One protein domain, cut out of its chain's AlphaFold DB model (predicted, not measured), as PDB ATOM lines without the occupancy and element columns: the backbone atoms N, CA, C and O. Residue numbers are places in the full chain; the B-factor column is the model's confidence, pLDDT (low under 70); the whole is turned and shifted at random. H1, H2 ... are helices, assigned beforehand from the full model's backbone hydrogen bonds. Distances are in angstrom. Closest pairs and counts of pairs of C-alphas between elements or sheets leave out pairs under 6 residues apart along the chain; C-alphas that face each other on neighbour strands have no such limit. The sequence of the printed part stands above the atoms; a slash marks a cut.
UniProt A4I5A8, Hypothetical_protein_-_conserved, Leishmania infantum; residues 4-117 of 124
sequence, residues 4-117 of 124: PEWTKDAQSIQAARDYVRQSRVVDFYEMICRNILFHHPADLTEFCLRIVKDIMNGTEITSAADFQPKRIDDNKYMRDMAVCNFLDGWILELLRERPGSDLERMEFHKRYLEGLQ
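AT A GLANCE: This is residues 4 to 117 of the 124 residues of the protein "Hypothetical_protein_-_conserved" of Leishmania infantum (UniProt A4I5A8). Two helices, H2 and H5, run lengthwise through the middle near each other, and the side-by-side pair H3 and H6 crosses them on one side, H3 packing on H2 and H6 on H5. H1 lies at one end of the body and H4 at the other, and a long link, residues 57 to 71, runs round the outside from H3 to H4. The printed part has 114 residues with six named helices, H1 to H6 in order, and no named strand. It is all helix and compact, with a radius of gyration of the C-alphas of 14.9 A and spans of 41 by 32 by 28 A.

IN THESE COORDINATES: H1, residues 10 to 20, begins at C-alpha 10 (272.461, 314.355, 160.295) and is 15.5 A long. H2, residues 23 to 39, is the longest at 24.0 A. H3, residues 44 to 56, measures 18.3 A, and H4, residues 72 to 80, 12.4 A. H5, residues 83 to 97, measures 21.6 A. H6, residues 102 to 117, measures 22.9 A and ends at C-alpha 117 (287.432, 344.868, 166.968).

HOW THE PARTS SIT: H1 only just touches H5, with 3 pairs of C-alphas within 8 A; the closest are Ala 16 and Leu 95, 6.4 A. H2 touches H3 at a steep tilt of 52 degrees, closest at the C-alphas of Ile 32 and Cys 48, 7.0 A. H3 touches H6 at a shallow tilt of 29 degrees, opposite ways, with C-alphas 49 and 113 closest, 5.8 A. In each helix, every O i to N i+4 pair is within hydrogen-bond range.

THE WHOLE: The C-alphas farthest apart, Asp 9 and Ala 64, are 42.1 A apart. The printed part has no cut. The link H3 to H4 is long; residues 61 to 72 have pLDDT under 70.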
ATOM      1  N   PRO A   4     283.331 321.846 159.681       73.60
ATOM      2  CA  PRO A   4     282.843 322.084 161.032       73.60
ATOM      3  C   PRO A   4     282.218 320.828 161.620       73.60
ATOM      4  O   PRO A   4     281.463 320.123 160.950       73.60
ATOM      5  N   GLU A   5     282.498 320.558 162.892       76.38
ATOM      6  CA  GLU A   5     282.039 319.329 163.540       76.38
ATOM      7  C   GLU A   5     280.521 319.149 163.464       76.38
ATOM      8  O   GLU A   5     280.025 318.048 163.244       76.38
ATOM      9  N   TRP A   6     279.783 320.251 163.524       74.02
ATOM     10  CA  TRP A   6     278.333 320.244 163.446       74.02
ATOM     11  C   TRP A   6     277.764 319.842 162.075       74.02
ATOM     12  O   TRP A   6     276.570 319.574 161.981       74.02
ATOM     13  N   THR A   7     278.592 319.761 161.030       78.42
ATOM     14  CA  THR A   7     278.196 319.305 159.682       78.42
ATOM     15  C   THR A   7     278.559 317.847 159.380       78.42
ATOM     16  O   THR A   7     278.312 317.388 158.268       78.42
ATOM     17  N   LYS A   8     279.137 317.105 160.338       81.00
ATOM     18  CA  LYS A   8     279.644 315.738 160.104       81.00
ATOM     19  C   LYS A   8     278.552 314.732 159.724       81.00
ATOM     20  O   LYS A   8     278.790 313.860 158.893       81.00
ATOM     21  N   ASP A   9     277.375 314.840 160.334       85.12
ATOM     22  CA  ASP A   9     276.274 313.893 160.164       85.12
ATOM     23  C   ASP A   9     274.910 314.549 160.459       85.12
ATOM     24  O   ASP A   9     274.824 315.667 160.977       85.12
ATOM     25  N   ALA A  10     273.823 313.848 160.125       83.89
ATOM     26  CA  ALA A  10     272.461 314.355 160.295       83.89
ATOM     27  C   ALA A  10     272.097 314.646 161.762       83.89
ATOM     28  O   ALA A  10     271.343 315.584 162.022       83.89
ATOM     29  N   GLN A  11     272.636 313.884 162.719       87.27
ATOM     30  CA  GLN A  11     272.396 314.090 164.147       87.27
ATOM     31  C   GLN A  11     273.113 315.355 164.639       87.27
ATOM     32  O   GLN A  11     272.515 316.165 165.345       87.27
ATOM     33  N   SER A  12     274.353 315.573 164.208       83.07
ATOM     34  CA  SER A  12     275.152 316.765 164.498       83.07
ATOM     35  C   SER A  12     274.519 318.041 163.927       83.07
ATOM     36  O   SER A  12     274.487 319.071 164.613       83.07
ATOM     37  N   ILE A  13     273.943 317.951 162.719       85.93
ATOM     38  CA  ILE A  13     273.167 319.032 162.089       85.93
ATOM     39  C   ILE A  13     271.879 319.281 162.870       85.93
ATOM     40  O   ILE A  13     271.538 320.433 163.135       85.93
ATOM     41  N   GLN A  14     271.158 318.229 163.261       85.78
ATOM     42  CA  GLN A  14     269.929 318.381 164.033       85.78
ATOM     43  C   GLN A  14     270.206 319.038 165.392       85.78
ATOM     44  O   GLN A  14     269.548 320.017 165.724       85.78
ATOM     45  N   ALA A  15     271.253 318.612 166.102       86.43
ATOM     46  CA  ALA A  15     271.680 319.238 167.352       86.43
ATOM     47  C   ALA A  15     272.056 320.722 167.169       86.43
ATOM     48  O   ALA A  15     271.733 321.551 168.016       86.43
ATOM     49  N   ALA A  16     272.698 321.080 166.048       85.86
ATOM     50  CA  ALA A  16     272.991 322.475 165.708       85.86
ATOM     51  C   ALA A  16     271.706 323.295 165.513       85.86
ATOM     52  O   ALA A  16     271.567 324.397 166.045       85.86
ATOM     53  N   ARG A  17     270.746 322.741 164.762       86.97
ATOM     54  CA  ARG A  17     269.445 323.377 164.519       86.97
ATOM     55  C   ARG A  17     268.681 323.568 165.817       86.97
ATOM     56  O   ARG A  17     268.131 324.642 166.023       86.97
ATOM     57  N   ASP A  18     268.659 322.551 166.669       91.07
ATOM     58  CA  ASP A  18     267.965 322.598 167.953       91.07
ATOM     59  C   ASP A  18     268.589 323.648 168.871       91.07
ATOM     60  O   ASP A  18     267.858 324.397 169.510       91.07
ATOM     61  N   TYR A  19     269.920 323.777 168.864       89.71
ATOM     62  CA  TYR A  19     270.629 324.812 169.613       89.71
ATOM     63  C   TYR A  19     270.239 326.230 169.170       89.71
ATOM     64  O   TYR A  19     269.833 327.043 169.996       89.71
ATOM     65  N   VAL A  20     270.294 326.536 167.869       87.33
ATOM     66  CA  VAL A  20     269.957 327.888 167.365       87.33
ATOM     67  C   VAL A  20     268.471 328.199 167.494       87.33
ATOM     68  O   VAL A  20     268.095 329.358 167.608       87.33
ATOM     69  N   ARG A  21     267.619 327.171 167.502       89.45
ATOM     70  CA  ARG A  21     266.171 327.306 167.701       89.45
ATOM     71  C   ARG A  21     265.761 327.431 169.164       89.45
ATOM     72  O   ARG A  21     264.571 327.594 169.428       89.45
ATOM     73  N   GLN A  22     266.698 327.356 170.111       88.63
ATOM     74  CA  GLN A  22     266.396 327.690 171.499       88.63
ATOM     75  C   GLN A  22     265.876 329.126 171.545       88.63
ATOM     76  O   GLN A  22     266.527 330.028 171.016       88.63
ATOM     77  N   SER A  23     264.725 329.341 172.195       82.04
ATOM     78  CA  SER A  23     264.053 330.649 172.203       82.04
ATOM     79  C   SER A  23     265.008 331.767 172.605       82.04
ATOM     80  O   SER A  23     265.107 332.760 171.911       82.04
ATOM     81  N   ARG A  24     265.843 331.541 173.623       85.66
ATOM     82  CA  ARG A  24     266.822 332.521 174.111       85.66
ATOM     83  C   ARG A  24     267.868 332.937 173.073       85.66
ATOM     84  O   ARG A  24     268.331 334.070 173.115       85.66
ATOM     85  N   VAL A  25     268.265 332.034 172.175       89.84
ATOM     86  CA  VAL A  25     269.198 332.353 171.081       89.84
ATOM     87  C   VAL A  25     268.468 333.154 170.007       89.84
ATOM     88  O   VAL A  25     268.969 334.190 169.575       89.84
ATOM     89  N   VAL A  26     267.267 332.715 169.620       90.50
ATOM     90  CA  VAL A  26     266.427 333.419 168.640       90.50
ATOM     91  C   VAL A  26     266.089 334.831 169.124       90.50
ATOM     92  O   VAL A  26     266.369 335.792 168.415       90.50
ATOM     93  N   ASP A  27     265.580 334.964 170.348       90.69
ATOM     94  CA  ASP A  27     265.169 336.227 170.968       90.69
ATOM     95  C   ASP A  27     266.337 337.221 171.032       90.69
ATOM     96  O   ASP A  27     266.172 338.402 170.716       90.69
ATOM     97  N   PHE A  28     267.539 336.743 171.379       92.82
ATOM     98  CA  PHE A  28     268.747 337.566 171.393       92.82
ATOM     99  C   PHE A  28     269.061 338.132 170.002       92.82
ATOM    100  O   PHE A  28     269.206 339.346 169.847       92.82
ATOM    101  N   TYR A  29     269.132 337.281 168.972       93.72
ATOM    102  CA  TYR A  29     269.451 337.748 167.620       93.72
ATOM    103  C   TYR A  29     268.329 338.583 167.004       93.72
ATOM    104  O   TYR A  29     268.620 339.542 166.291       93.72
ATOM    105  N   GLU A  30     267.062 338.293 167.303       90.89
ATOM    106  CA  GLU A  30     265.946 339.148 166.902       90.89
ATOM    107  C   GLU A  30     266.064 340.547 167.507       90.89
ATOM    108  O   GLU A  30     265.919 341.541 166.792       90.89
ATOM    109  N   MET A  31     266.363 340.641 168.804       91.97
ATOM    110  CA  MET A  31     266.586 341.917 169.482       91.97
ATOM    111  C   MET A  31     267.764 342.675 168.855       91.97
ATOM    112  O   MET A  31     267.636 343.871 168.581       91.97
ATOM    113  N   ILE A  32     268.882 342.002 168.570       94.30
ATOM    114  CA  ILE A  32     270.027 342.603 167.870       94.30
ATOM    115  C   ILE A  32     269.614 343.120 166.486       94.30
ATOM    116  O   ILE A  32     269.872 344.280 166.166       94.30
ATOM    117  N   CYS A  33     268.917 342.307 165.686       91.52
ATOM    118  CA  CYS A  33     268.455 342.692 164.350       91.52
ATOM    119  C   CYS A  33     267.552 343.927 164.399       91.52
ATOM    120  O   CYS A  33     267.730 344.854 163.610       91.52
ATOM    121  N   ARG A  34     266.606 343.967 165.344       88.53
ATOM    122  CA  ARG A  34     265.717 345.120 165.538       88.53
ATOM    123  C   ARG A  34     266.509 346.381 165.878       88.53
ATOM    124  O   ARG A  34     266.259 347.418 165.274       88.53
ATOM    125  N   ASN A  35     267.486 346.292 166.779       90.50
ATOM    126  CA  ASN A  35     268.324 347.435 167.147       90.50
ATOM    127  C   ASN A  35     269.193 347.922 165.977       90.50
ATOM    128  O   ASN A  35     269.280 349.125 165.743       90.50
ATOM    129  N   ILE A  36     269.791 347.011 165.205       92.36
ATOM    130  CA  ILE A  36     270.581 347.365 164.018       92.36
ATOM    131  C   ILE A  36     269.716 348.100 162.987       92.36
ATOM    132  O   ILE A  36     270.126 349.133 162.463       92.36
ATOM    133  N   LEU A  37     268.518 347.588 162.695       89.51
ATOM    134  CA  LEU A  37     267.622 348.199 161.713       89.51
ATOM    135  C   LEU A  37     267.030 349.521 162.195       89.51
ATOM    136  O   LEU A  37     266.776 350.400 161.386       89.51
ATOM    137  N   PHE A  38     266.811 349.677 163.495       86.00
ATOM    138  CA  PHE A  38     266.263 350.915 164.031       86.00
ATOM    139  C   PHE A  38     267.302 352.043 164.086       86.00
ATOM    140  O   PHE A  38     266.972 353.197 163.827       86.00
ATOM    141  N   HIS A  39     268.552 351.720 164.431       89.23
ATOM    142  CA  HIS A  39     269.596 352.720 164.653       89.23
ATOM    143  C   HIS A  39     270.525 352.949 163.458       89.23
ATOM    144  O   HIS A  39     271.269 353.928 163.479       89.23
ATOM    145  N   HIS A  40     270.521 352.055 162.462       90.03
ATOM    146  CA  HIS A  40     271.433 352.073 161.309       90.03
ATOM    147  C   HIS A  40     272.892 352.423 161.682       90.03
ATOM    148  O   HIS A  40     273.454 353.381 161.143       90.03
ATOM    149  N   PRO A  41     273.519 351.710 162.639       92.69
ATOM    150  CA  PRO A  41     274.864 352.042 163.102       92.69
ATOM    151  C   PRO A  41     275.917 351.951 161.986       92.69
ATOM    152  O   PRO A  41     275.953 350.998 161.213       92.69
ATOM    153  N   ALA A  42     276.838 352.915 161.951       92.27
ATOM    154  CA  ALA A  42     277.960 352.902 161.008       92.27
ATOM    155  C   ALA A  42     279.028 351.839 161.342       92.27
ATOM    156  O   ALA A  42     279.764 351.420 160.456       92.27
ATOM    157  N   ASP A  43     279.100 351.392 162.599       94.68
ATOM    158  CA  ASP A  43     279.948 350.282 163.043       94.68
ATOM    159  C   ASP A  43     279.070 349.232 163.739       94.68
ATOM    160  O   ASP A  43     278.593 349.431 164.861       94.68
ATOM    161  N   LEU A  44     278.819 348.119 163.044       95.80
ATOM    162  CA  LEU A  44     278.001 347.017 163.557       95.80
ATOM    163  C   LEU A  44     278.638 346.363 164.784       95.80
ATOM    164  O   LEU A  44     277.926 346.016 165.727       95.80
ATOM    165  N   THR A  45     279.960 346.199 164.778       96.81
ATOM    166  CA  THR A  45     280.694 345.499 165.830       96.81
ATOM    167  C   THR A  45     280.671 346.309 167.118       96.81
ATOM    168  O   THR A  45     280.272 345.785 168.158       96.81
ATOM    169  N   GLU A  46     281.041 347.591 167.057       96.15
ATOM    170  CA  GLU A  46     281.019 348.487 168.217       96.15
ATOM    171  C   GLU A  46     279.601 348.624 168.783       96.15
ATOM    172  O   GLU A  46     279.388 348.489 169.993       96.15
ATOM    173  N   PHE A  47     278.613 348.824 167.907       95.75
ATOM    174  CA  PHE A  47     277.223 348.969 168.313       95.75
ATOM    175  C   PHE A  47     276.684 347.714 169.009       95.75
ATOM    176  O   PHE A  47     276.109 347.812 170.096       95.75
ATOM    177  N   CYS A  48     276.892 346.530 168.423       96.76
ATOM    178  CA  CYS A  48     276.444 345.274 169.024       96.76
ATOM    179  C   CYS A  48     277.189 344.973 170.327       96.76
ATOM    180  O   CYS A  48     276.583 344.476 171.275       96.76
ATOM    181  N   LEU A  49     278.482 345.307 170.415       96.50
ATOM    182  CA  LEU A  49     279.265 345.092 171.631       96.50
ATOM    183  C   LEU A  49     278.756 345.958 172.779       96.50
ATOM    184  O   LEU A  49     278.680 345.482 173.913       96.50
ATOM    185  N   ARG A  50     278.379 347.208 172.493       95.53
ATOM    186  CA  ARG A  50     277.741 348.082 173.479       95.53
ATOM    187  C   ARG A  50     276.454 347.456 174.006       95.53
ATOM    188  O   ARG A  50     276.326 347.309 175.213       95.53
ATOM    189  N   ILE A  51     275.572 346.991 173.117       95.15
ATOM    190  CA  ILE A  51     274.326 346.307 173.504       95.15
ATOM    191  C   ILE A  51     274.616 345.100 174.405       95.15
ATOM    192  O   ILE A  51     274.007 344.947 175.459       95.15
ATOM    193  N   VAL A  52     275.568 344.246 174.022       95.72
ATOM    194  CA  VAL A  52     275.952 343.074 174.821       95.72
ATOM    195  C   VAL A  52     276.454 343.488 176.207       95.72
ATOM    196  O   VAL A  52     276.038 342.898 177.203       95.72
ATOM    197  N   LYS A  53     277.304 344.518 176.295       95.65
ATOM    198  CA  LYS A  53     277.800 345.060 177.571       95.65
ATOM    199  C   LYS A  53     276.669 345.639 178.424       95.65
ATOM    200  O   LYS A  53     276.650 345.393 179.628       95.65
ATOM    201  N   ASP A  54     275.714 346.331 177.815       93.68
ATOM    202  CA  ASP A  54     274.548 346.890 178.503       93.68
ATOM    203  C   ASP A  54     273.688 345.778 179.132       93.68
ATOM    204  O   ASP A  54     273.359 345.867 180.318       93.68
ATOM    205  N   ILE A  55     273.432 344.681 178.403       92.18
ATOM    206  CA  ILE A  55     272.721 343.492 178.924       92.18
ATOM    207  C   ILE A  55     273.483 342.867 180.086       92.18
ATOM    208  O   ILE A  55     272.893 342.560 181.120       92.18
ATOM    209  N   MET A  56     274.797 342.672 179.929       93.41
ATOM    210  CA  MET A  56     275.634 342.080 180.978       93.41
ATOM    211  C   MET A  56     275.647 342.926 182.257       93.41
ATOM    212  O   MET A  56     275.764 342.377 183.348       93.41
ATOM    213  N   ASN A  57     275.490 344.243 182.128       92.62
ATOM    214  CA  ASN A  57     275.388 345.173 183.251       92.62
ATOM    215  C   ASN A  57     273.964 345.272 183.834       92.62
ATOM    216  O   ASN A  57     273.749 346.042 184.769       92.62
ATOM    217  N   GLY A  58     272.992 344.522 183.303       87.74
ATOM    218  CA  GLY A  58     271.599 344.544 183.755       87.74
ATOM    219  C   GLY A  58     270.798 345.752 183.261       87.74
ATOM    220  O   GLY A  58     269.763 346.073 183.840       87.74
ATOM    221  N   THR A  59     271.265 346.435 182.214       86.47
ATOM    222  CA  THR A  59     270.547 347.568 181.622       86.47
ATOM    223  C   THR A  59     269.421 347.046 180.738       86.47
ATOM    224  O   THR A  59     269.657 346.249 179.829       86.47
ATOM    225  N   GLU A  60     268.191 347.501 180.980       72.14
ATOM    226  CA  GLU A  60     267.069 347.198 180.092       72.14
ATOM    227  C   GLU A  60     267.281 347.859 178.728       72.14
ATOM    228  O   GLU A  60     267.377 349.083 178.614       72.14
ATOM    229  N   ILE A  61     267.317 347.047 177.671       68.85
ATOM    230  CA  ILE A  61     267.300 347.554 176.300       68.85
ATOM    231  C   ILE A  61     265.851 347.843 175.944       68.85
ATOM    232  O   ILE A  61     265.058 346.937 175.682       68.85
ATOM    233  N   THR A  62     265.498 349.121 175.913       60.20
ATOM    234  CA  THR A  62     264.178 349.547 175.463       60.20
ATOM    235  C   THR A  62     264.110 349.449 173.941       60.20
ATOM    236  O   THR A  62     264.442 350.378 173.210       60.20
ATOM    237  N   SER A  63     263.627 348.319 173.421       55.45
ATOM    238  CA  SER A  63     263.179 348.250 172.028       55.45
ATOM    239  C   SER A  63     261.813 348.938 171.906       55.45
ATOM    240  O   SER A  63     260.803 348.294 171.632       55.45
ATOM    241  N   ALA A  64     261.742 350.246 172.157       49.50
ATOM    242  CA  ALA A  64     260.494 351.014 172.080       49.50
ATOM    243  C   ALA A  64     260.076 351.339 170.630       49.50
ATOM    244  O   ALA A  64     259.374 352.315 170.381       49.50
ATOM    245  N   ALA A  65     260.528 350.551 169.655       53.48
ATOM    246  CA  ALA A  65     260.177 350.748 168.263       53.48
ATOM    247  C   ALA A  65     258.949 349.901 167.930       53.48
ATOM    248  O   ALA A  65     259.057 348.705 167.644       53.48
ATOM    249  N   ASP A  66     257.785 350.548 167.968       53.00
ATOM    250  CA  ASP A  66     256.586 350.092 167.273       53.00
ATOM    251  C   ASP A  66     256.973 349.587 165.878       53.00
ATOM    252  O   ASP A  66     257.750 350.228 165.166       53.00
ATOM    253  N   PHE A  67     256.454 348.417 165.508       51.14
ATOM    254  CA  PHE A  67     256.720 347.745 164.240       51.14
ATOM    255  C   PHE A  67     256.606 348.728 163.062       51.14
ATOM    256  O   PHE A  67     255.503 349.079 162.639       51.14
ATOM    257  N   GLN A  68     257.740 349.187 162.524       55.87
ATOM    258  CA  GLN A  68     257.749 350.014 161.323       55.87
ATOM    259  C   GLN A  68     257.860 349.106 160.095       55.87
ATOM    260  O   GLN A  68     258.697 348.199 160.079       55.87
ATOM    261  N   PRO A  69     257.031 349.307 159.054       58.66
ATOM    262  CA  PRO A  69     257.206 348.587 157.802       58.66
ATOM    263  C   PRO A  69     258.614 348.848 157.253       58.66
ATOM    264  O   PRO A  69     259.074 349.991 157.273       58.66
ATOM    265  N   LYS A  70     259.272 347.786 156.759       60.78
ATOM    266  CA  LYS A  70     260.622 347.848 156.173       60.78
ATOM    267  C   LYS A  70     260.698 348.996 155.173       60.78
ATOM    268  O   LYS A  70     260.025 348.960 154.139       60.78
ATOM    269  N   ARG A  71     261.512 350.004 155.469       66.13
ATOM    270  CA  ARG A  71     261.720 351.130 154.560       66.13
ATOM    271  C   ARG A  71     262.678 350.700 153.452       66.13
ATOM    272  O   ARG A  71     263.499 349.801 153.632       66.13
ATOM    273  N   ILE A  72     262.588 351.339 152.283       65.43
ATOM    274  CA  ILE A  72     263.574 351.152 151.200       65.43
ATOM    275  C   ILE A  72     265.000 351.388 151.736       65.43
ATOM    276  O   ILE A  72     265.932 350.686 151.337       65.43
ATOM    277  N   ASP A  73     265.126 352.299 152.701       79.85
ATOM    278  CA  ASP A  73     266.366 352.621 153.403       79.85
ATOM    279  C   ASP A  73     266.933 351.428 154.190       79.85
ATOM    280  O   ASP A  73     268.138 351.201 154.130       79.85
ATOM    281  N   ASP A  74     266.094 350.588 154.810       84.90
ATOM    282  CA  ASP A  74     266.546 349.407 155.564       84.90
ATOM    283  C   ASP A  74     267.193 348.372 154.642       84.90
ATOM    284  O   ASP A  74     268.270 347.854 154.926       84.90
ATOM    285  N   ASN A  75     266.564 348.081 153.498       85.17
ATOM    286  CA  ASN A  75     267.101 347.113 152.537       85.17
ATOM    287  C   ASN A  75     268.407 347.606 151.901       85.17
ATOM    288  O   ASN A  75     269.280 346.805 151.559       85.17
ATOM    289  N   LYS A  76     268.530 348.922 151.691       89.98
ATOM    290  CA  LYS A  76     269.778 349.529 151.229       89.98
ATOM    291  C   LYS A  76     270.852 349.396 152.309       89.98
ATOM    292  O   LYS A  76     271.887 348.802 152.037       89.98
ATOM    293  N   TYR A  77     270.552 349.823 153.532       91.50
ATOM    294  CA  TYR A  77     271.448 349.732 154.680       91.50
ATOM    295  C   TYR A  77     271.937 348.299 154.939       91.50
ATOM    296  O   TYR A  77     273.137 348.071 155.059       91.50
ATOM    297  N   MET A  78     271.038 347.309 154.949       91.48
ATOM    298  CA  MET A  78     271.400 345.905 155.173       91.48
ATOM    299  C   MET A  78     272.424 345.385 154.161       91.48
ATOM    300  O   MET A  78     273.287 344.585 154.525       91.48
ATOM    301  N   ARG A  79     272.319 345.819 152.898       91.41
ATOM    302  CA  ARG A  79     273.265 345.452 151.838       91.41
ATOM    303  C   ARG A  79     274.571 346.223 151.969       91.41
ATOM    304  O   ARG A  79     275.622 345.595 151.955       91.41
ATOM    305  N   ASP A  80     274.488 347.541 152.123       94.01
ATOM    306  CA  ASP A  80     275.650 348.432 152.175       94.01
ATOM    307  C   ASP A  80     276.551 348.102 153.377       94.01
ATOM    308  O   ASP A  80     277.771 348.091 153.250       94.01
ATOM    309  N   MET A  81     275.952 347.739 154.515       93.76
ATOM    310  CA  MET A  81     276.663 347.351 155.740       93.76
ATOM    311  C   MET A  81     276.910 345.843 155.866       93.76
ATOM    312  O   MET A  81     277.394 345.391 156.899       93.76
ATOM    313  N   ALA A  82     276.546 345.047 154.853       93.82
ATOM    314  CA  ALA A  82     276.672 343.586 154.862       93.82
ATOM    315  C   ALA A  82     276.126 342.918 156.147       93.82
ATOM    316  O   ALA A  82     276.704 341.960 156.662       93.82
ATOM    317  N   VAL A  83     274.985 343.406 156.655       94.31
ATOM    318  CA  VAL A  83     274.420 343.010 157.962       94.31
ATOM    319  C   VAL A  83     274.192 341.502 158.052       94.31
ATOM    320  O   VAL A  83     274.489 340.900 159.079       94.31
ATOM    321  N   CYS A  84     273.704 340.874 156.977       93.12
ATOM    322  CA  CYS A  84     273.502 339.423 156.957       93.12
ATOM    323  C   CYS A  84     274.819 338.665 157.140       93.12
ATOM    324  O   CYS A  84     274.873 337.766 157.963       93.12
ATOM    325  N   ASN A  85     275.896 339.070 156.457       95.11
ATOM    326  CA  ASN A  85     277.197 338.408 156.583       95.11
ATOM    327  C   ASN A  85     277.765 338.557 158.002       95.11
ATOM    328  O   ASN A  85     278.334 337.611 158.543       95.11
ATOM    329  N   PHE A  86     277.589 339.736 158.606       96.46
ATOM    330  CA  PHE A  86     277.977 339.988 159.993       96.46
ATOM    331  C   PHE A  86     277.236 339.058 160.968       96.46
ATOM    332  O   PHE A  86     277.865 338.400 161.800       96.46
ATOM    333  N   LEU A  87     275.908 338.960 160.839       96.40
ATOM    334  CA  LEU A  87     275.082 338.098 161.688       96.40
ATOM    335  C   LEU A  87     275.351 336.609 161.437       96.40
ATOM    336  O   LEU A  87     275.446 335.846 162.396       96.40
ATOM    337  N   ASP A  88     275.526 336.203 160.180       94.00
ATOM    338  CA  ASP A  88     275.834 334.825 159.803       94.00
ATOM    339  C   ASP A  88     277.163 334.380 160.420       94.00
ATOM    340  O   ASP A  88     277.219 333.322 161.045       94.00
ATOM    341  N   GLY A  89     278.216 335.201 160.325       94.96
ATOM    342  CA  GLY A  89     279.502 334.917 160.968       94.96
ATOM    343  C   GLY A  89     279.365 334.731 162.481       94.96
ATOM    344  O   GLY A  89     279.881 333.765 163.046       94.96
ATOM    345  N   TRP A  90     278.584 335.597 163.129       96.80
ATOM    346  CA  TRP A  90     278.353 335.532 164.571       96.80
ATOM    347  C   TRP A  90     277.584 334.273 164.996       96.80
ATOM    348  O   TRP A  90     277.980 333.582 165.940       96.80
ATOM    349  N   ILE A  91     276.516 333.926 164.273       94.14
ATOM    350  CA  ILE A  91     275.713 332.726 164.536       94.14
ATOM    351  C   ILE A  91     276.535 331.460 164.287       94.14
ATOM    352  O   ILE A  91     276.434 330.508 165.063       94.14
ATOM    353  N   LEU A  92     277.357 331.432 163.236       91.74
ATOM    354  CA  LEU A  92     278.211 330.288 162.916       91.74
ATOM    355  C   LEU A  92     279.274 330.043 163.994       91.74
ATOM    356  O   LEU A  92     279.506 328.888 164.358       91.74
ATOM    357  N   GLU A  93     279.869 331.097 164.553       93.93
ATOM    358  CA  GLU A  93     280.806 330.961 165.673       93.93
ATOM    359  C   GLU A  93     280.103 330.546 166.972       93.93
ATOM    360  O   GLU A  93     280.594 329.663 167.678       93.93
ATOM    361  N   LEU A  94     278.900 331.064 167.243       93.71
ATOM    362  CA  LEU A  94     278.091 330.607 168.380       93.71
ATOM    363  C   LEU A  94     277.773 329.110 168.252       93.71
ATOM    364  O   LEU A  94     277.873 328.355 169.217       93.71
ATOM    365  N   LEU A  95     277.411 328.673 167.046       91.00
ATOM    366  CA  LEU A  95     277.135 327.277 166.710       91.00
ATOM    367  C   LEU A  95     278.350 326.360 166.845       91.00
ATOM    368  O   LEU A  95     278.174 325.152 167.048       91.00
ATOM    369  N   ARG A  96     279.554 326.909 166.678       88.73
ATOM    370  CA  ARG A  96     280.816 326.188 166.841       88.73
ATOM    371  C   ARG A  96     281.131 325.959 168.316       88.73
ATOM    372  O   ARG A  96     281.507 324.846 168.662       88.73
ATOM    373  N   GLU A  97     280.957 326.973 169.165       90.90
ATOM    374  CA  GLU A  97     281.271 326.879 170.600       90.90
ATOM    375  C   GLU A  97     280.144 326.255 171.441       90.90
ATOM    376  O   GLU A  97     280.419 325.550 172.407       90.90
ATOM    377  N   ARG A  98     278.878 326.487 171.070       88.88
ATOM    378  CA  ARG A  98     277.663 326.005 171.760       88.88
ATOM    379  C   ARG A  98     277.687 326.177 173.292       88.88
ATOM    380  O   ARG A  98     277.460 325.197 174.006       88.88
ATOM    381  N   PRO A  99     277.911 327.395 173.818       92.77
ATOM    382  CA  PRO A  99     277.867 327.655 175.259       92.77
ATOM    383  C   PRO A  99     276.556 327.160 175.895       92.77
ATOM    384  O   PRO A  99     275.465 327.353 175.338       92.77
ATOM    385  N   GLY A 100     276.667 326.493 177.046       89.62
ATOM    386  CA  GLY A 100     275.580 325.731 177.668       89.62
ATOM    387  C   GLY A 100     274.695 326.560 178.597       89.62
ATOM    388  O   GLY A 100     273.523 326.237 178.790       89.62
ATOM    389  N   SER A 101     275.222 327.656 179.139       91.59
ATOM    390  CA  SER A 101     274.507 328.565 180.042       91.59
ATOM    391  C   SER A 101     274.300 329.960 179.443       91.59
ATOM    392  O   SER A 101     274.923 330.329 178.449       91.59
ATOM    393  N   ASP A 102     273.404 330.755 180.042       89.03
ATOM    394  CA  ASP A 102     273.209 332.151 179.621       89.03
ATOM    395  C   ASP A 102     274.466 332.995 179.877       89.03
ATOM    396  O   ASP A 102     274.813 333.833 179.050       89.03
ATOM    397  N   LEU A 103     275.166 332.749 180.993       92.00
ATOM    398  CA  LEU A 103     276.401 333.452 181.336       92.00
ATOM    399  C   LEU A 103     277.487 333.189 180.287       92.00
ATOM    400  O   LEU A 103     278.020 334.136 179.715       92.00
ATOM    401  N   GLU A 104     277.740 331.918 179.964       94.71
ATOM    402  CA  GLU A 104     278.702 331.538 178.922       94.71
ATOM    403  C   GLU A 104     278.304 332.098 177.549       94.71
ATOM    404  O   GLU A 104     279.171 332.494 176.772       94.71
ATOM    405  N   ARG A 105     276.999 332.173 177.240       94.51
ATOM    406  CA  ARG A 105     276.500 332.803 176.005       94.51
ATOM    407  C   ARG A 105     276.839 334.289 175.957       94.51
ATOM    408  O   ARG A 105     277.376 334.755 174.956       94.51
ATOM    409  N   MET A 106     276.577 335.031 177.028       94.85
ATOM    410  CA  MET A 106     276.902 336.458 177.091       94.85
ATOM    411  C   MET A 106     278.413 336.711 177.030       94.85
ATOM    412  O   MET A 106     278.856 337.615 176.319       94.85
ATOM    413  N   GLU A 107     279.213 335.886 177.706       96.57
ATOM    414  CA  GLU A 107     280.674 335.936 177.616       96.57
ATOM    415  C   GLU A 107     281.178 335.620 176.205       96.57
ATOM    416  O   GLU A 107     282.066 336.315 175.707       96.57
ATOM    417  N   PHE A 108     280.585 334.628 175.531       97.35
ATOM    418  CA  PHE A 108     280.849 334.342 174.123       97.35
ATOM    419  C   PHE A 108     280.555 335.567 173.250       97.35
ATOM    420  O   PHE A 108     281.430 336.001 172.504       97.35
ATOM    421  N   HIS A 109     279.359 336.153 173.363       97.36
ATOM    422  CA  HIS A 109     278.953 337.305 172.558       97.36
ATOM    423  C   HIS A 109     279.928 338.472 172.725       97.36
ATOM    424  O   HIS A 109     280.373 339.053 171.735       97.36
ATOM    425  N   LYS A 110     280.310 338.771 173.971       97.36
ATOM    426  CA  LYS A 110     281.283 339.819 174.284       97.36
ATOM    427  C   LYS A 110     282.649 339.512 173.669       97.36
ATOM    428  O   LYS A 110     283.180 340.349 172.945       97.36
ATOM    429  N   ARG A 111     283.199 338.319 173.923       97.20
ATOM    430  CA  ARG A 111     284.530 337.917 173.442       97.20
ATOM    431  C   ARG A 111     284.605 337.880 171.918       97.20
ATOM    432  O   ARG A 111     285.603 338.321 171.363       97.20
ATOM    433  N   TYR A 112     283.572 337.371 171.250       97.23
ATOM    434  CA  TYR A 112     283.509 337.329 169.791       97.23
ATOM    435  C   TYR A 112     283.571 338.741 169.194       97.23
ATOM    436  O   TYR A 112     284.420 339.019 168.351       97.23
ATOM    437  N   LEU A 113     282.732 339.658 169.684       97.60
ATOM    438  CA  LEU A 113     282.687 341.036 169.188       97.60
ATOM    439  C   LEU A 113     283.958 341.830 169.534       97.60
ATOM    440  O   LEU A 113     284.443 342.587 168.700       97.60
ATOM    441  N   GLU A 114     284.540 341.639 170.724       96.39
ATOM    442  CA  GLU A 114     285.853 342.213 171.078       96.39
ATOM    443  C   GLU A 114     286.978 341.656 170.186       96.39
ATOM    444  O   GLU A 114     287.900 342.385 169.809       96.39
ATOM    445  N   GLY A 115     286.876 340.382 169.791       95.12
ATOM    446  CA  GLY A 115     287.760 339.751 168.814       95.12
ATOM    447  C   GLY A 115     287.686 340.426 167.445       95.12
ATOM    448  O   GLY A 115     288.724 340.789 166.900       95.12
ATOM    449  N   LEU A 116     286.477 340.697 166.943       93.96
ATOM    450  CA  LEU A 116     286.282 341.412 165.676       93.96
ATOM    451  C   LEU A 116     286.844 342.843 165.700       93.96
ATOM    452  O   LEU A 116     287.352 343.311 164.687       93.96
ATOM    453  N   GLN A 117     286.793 343.545 166.838       86.92
ATOM    454  CA  GLN A 117     287.432 344.868 166.968       86.92
ATOM    455  C   GLN A 117     288.962 344.786 166.934       86.92
ATOM    456  O   GLN A 117     289.632 345.706 166.465       86.92
TER     457      GLN A 117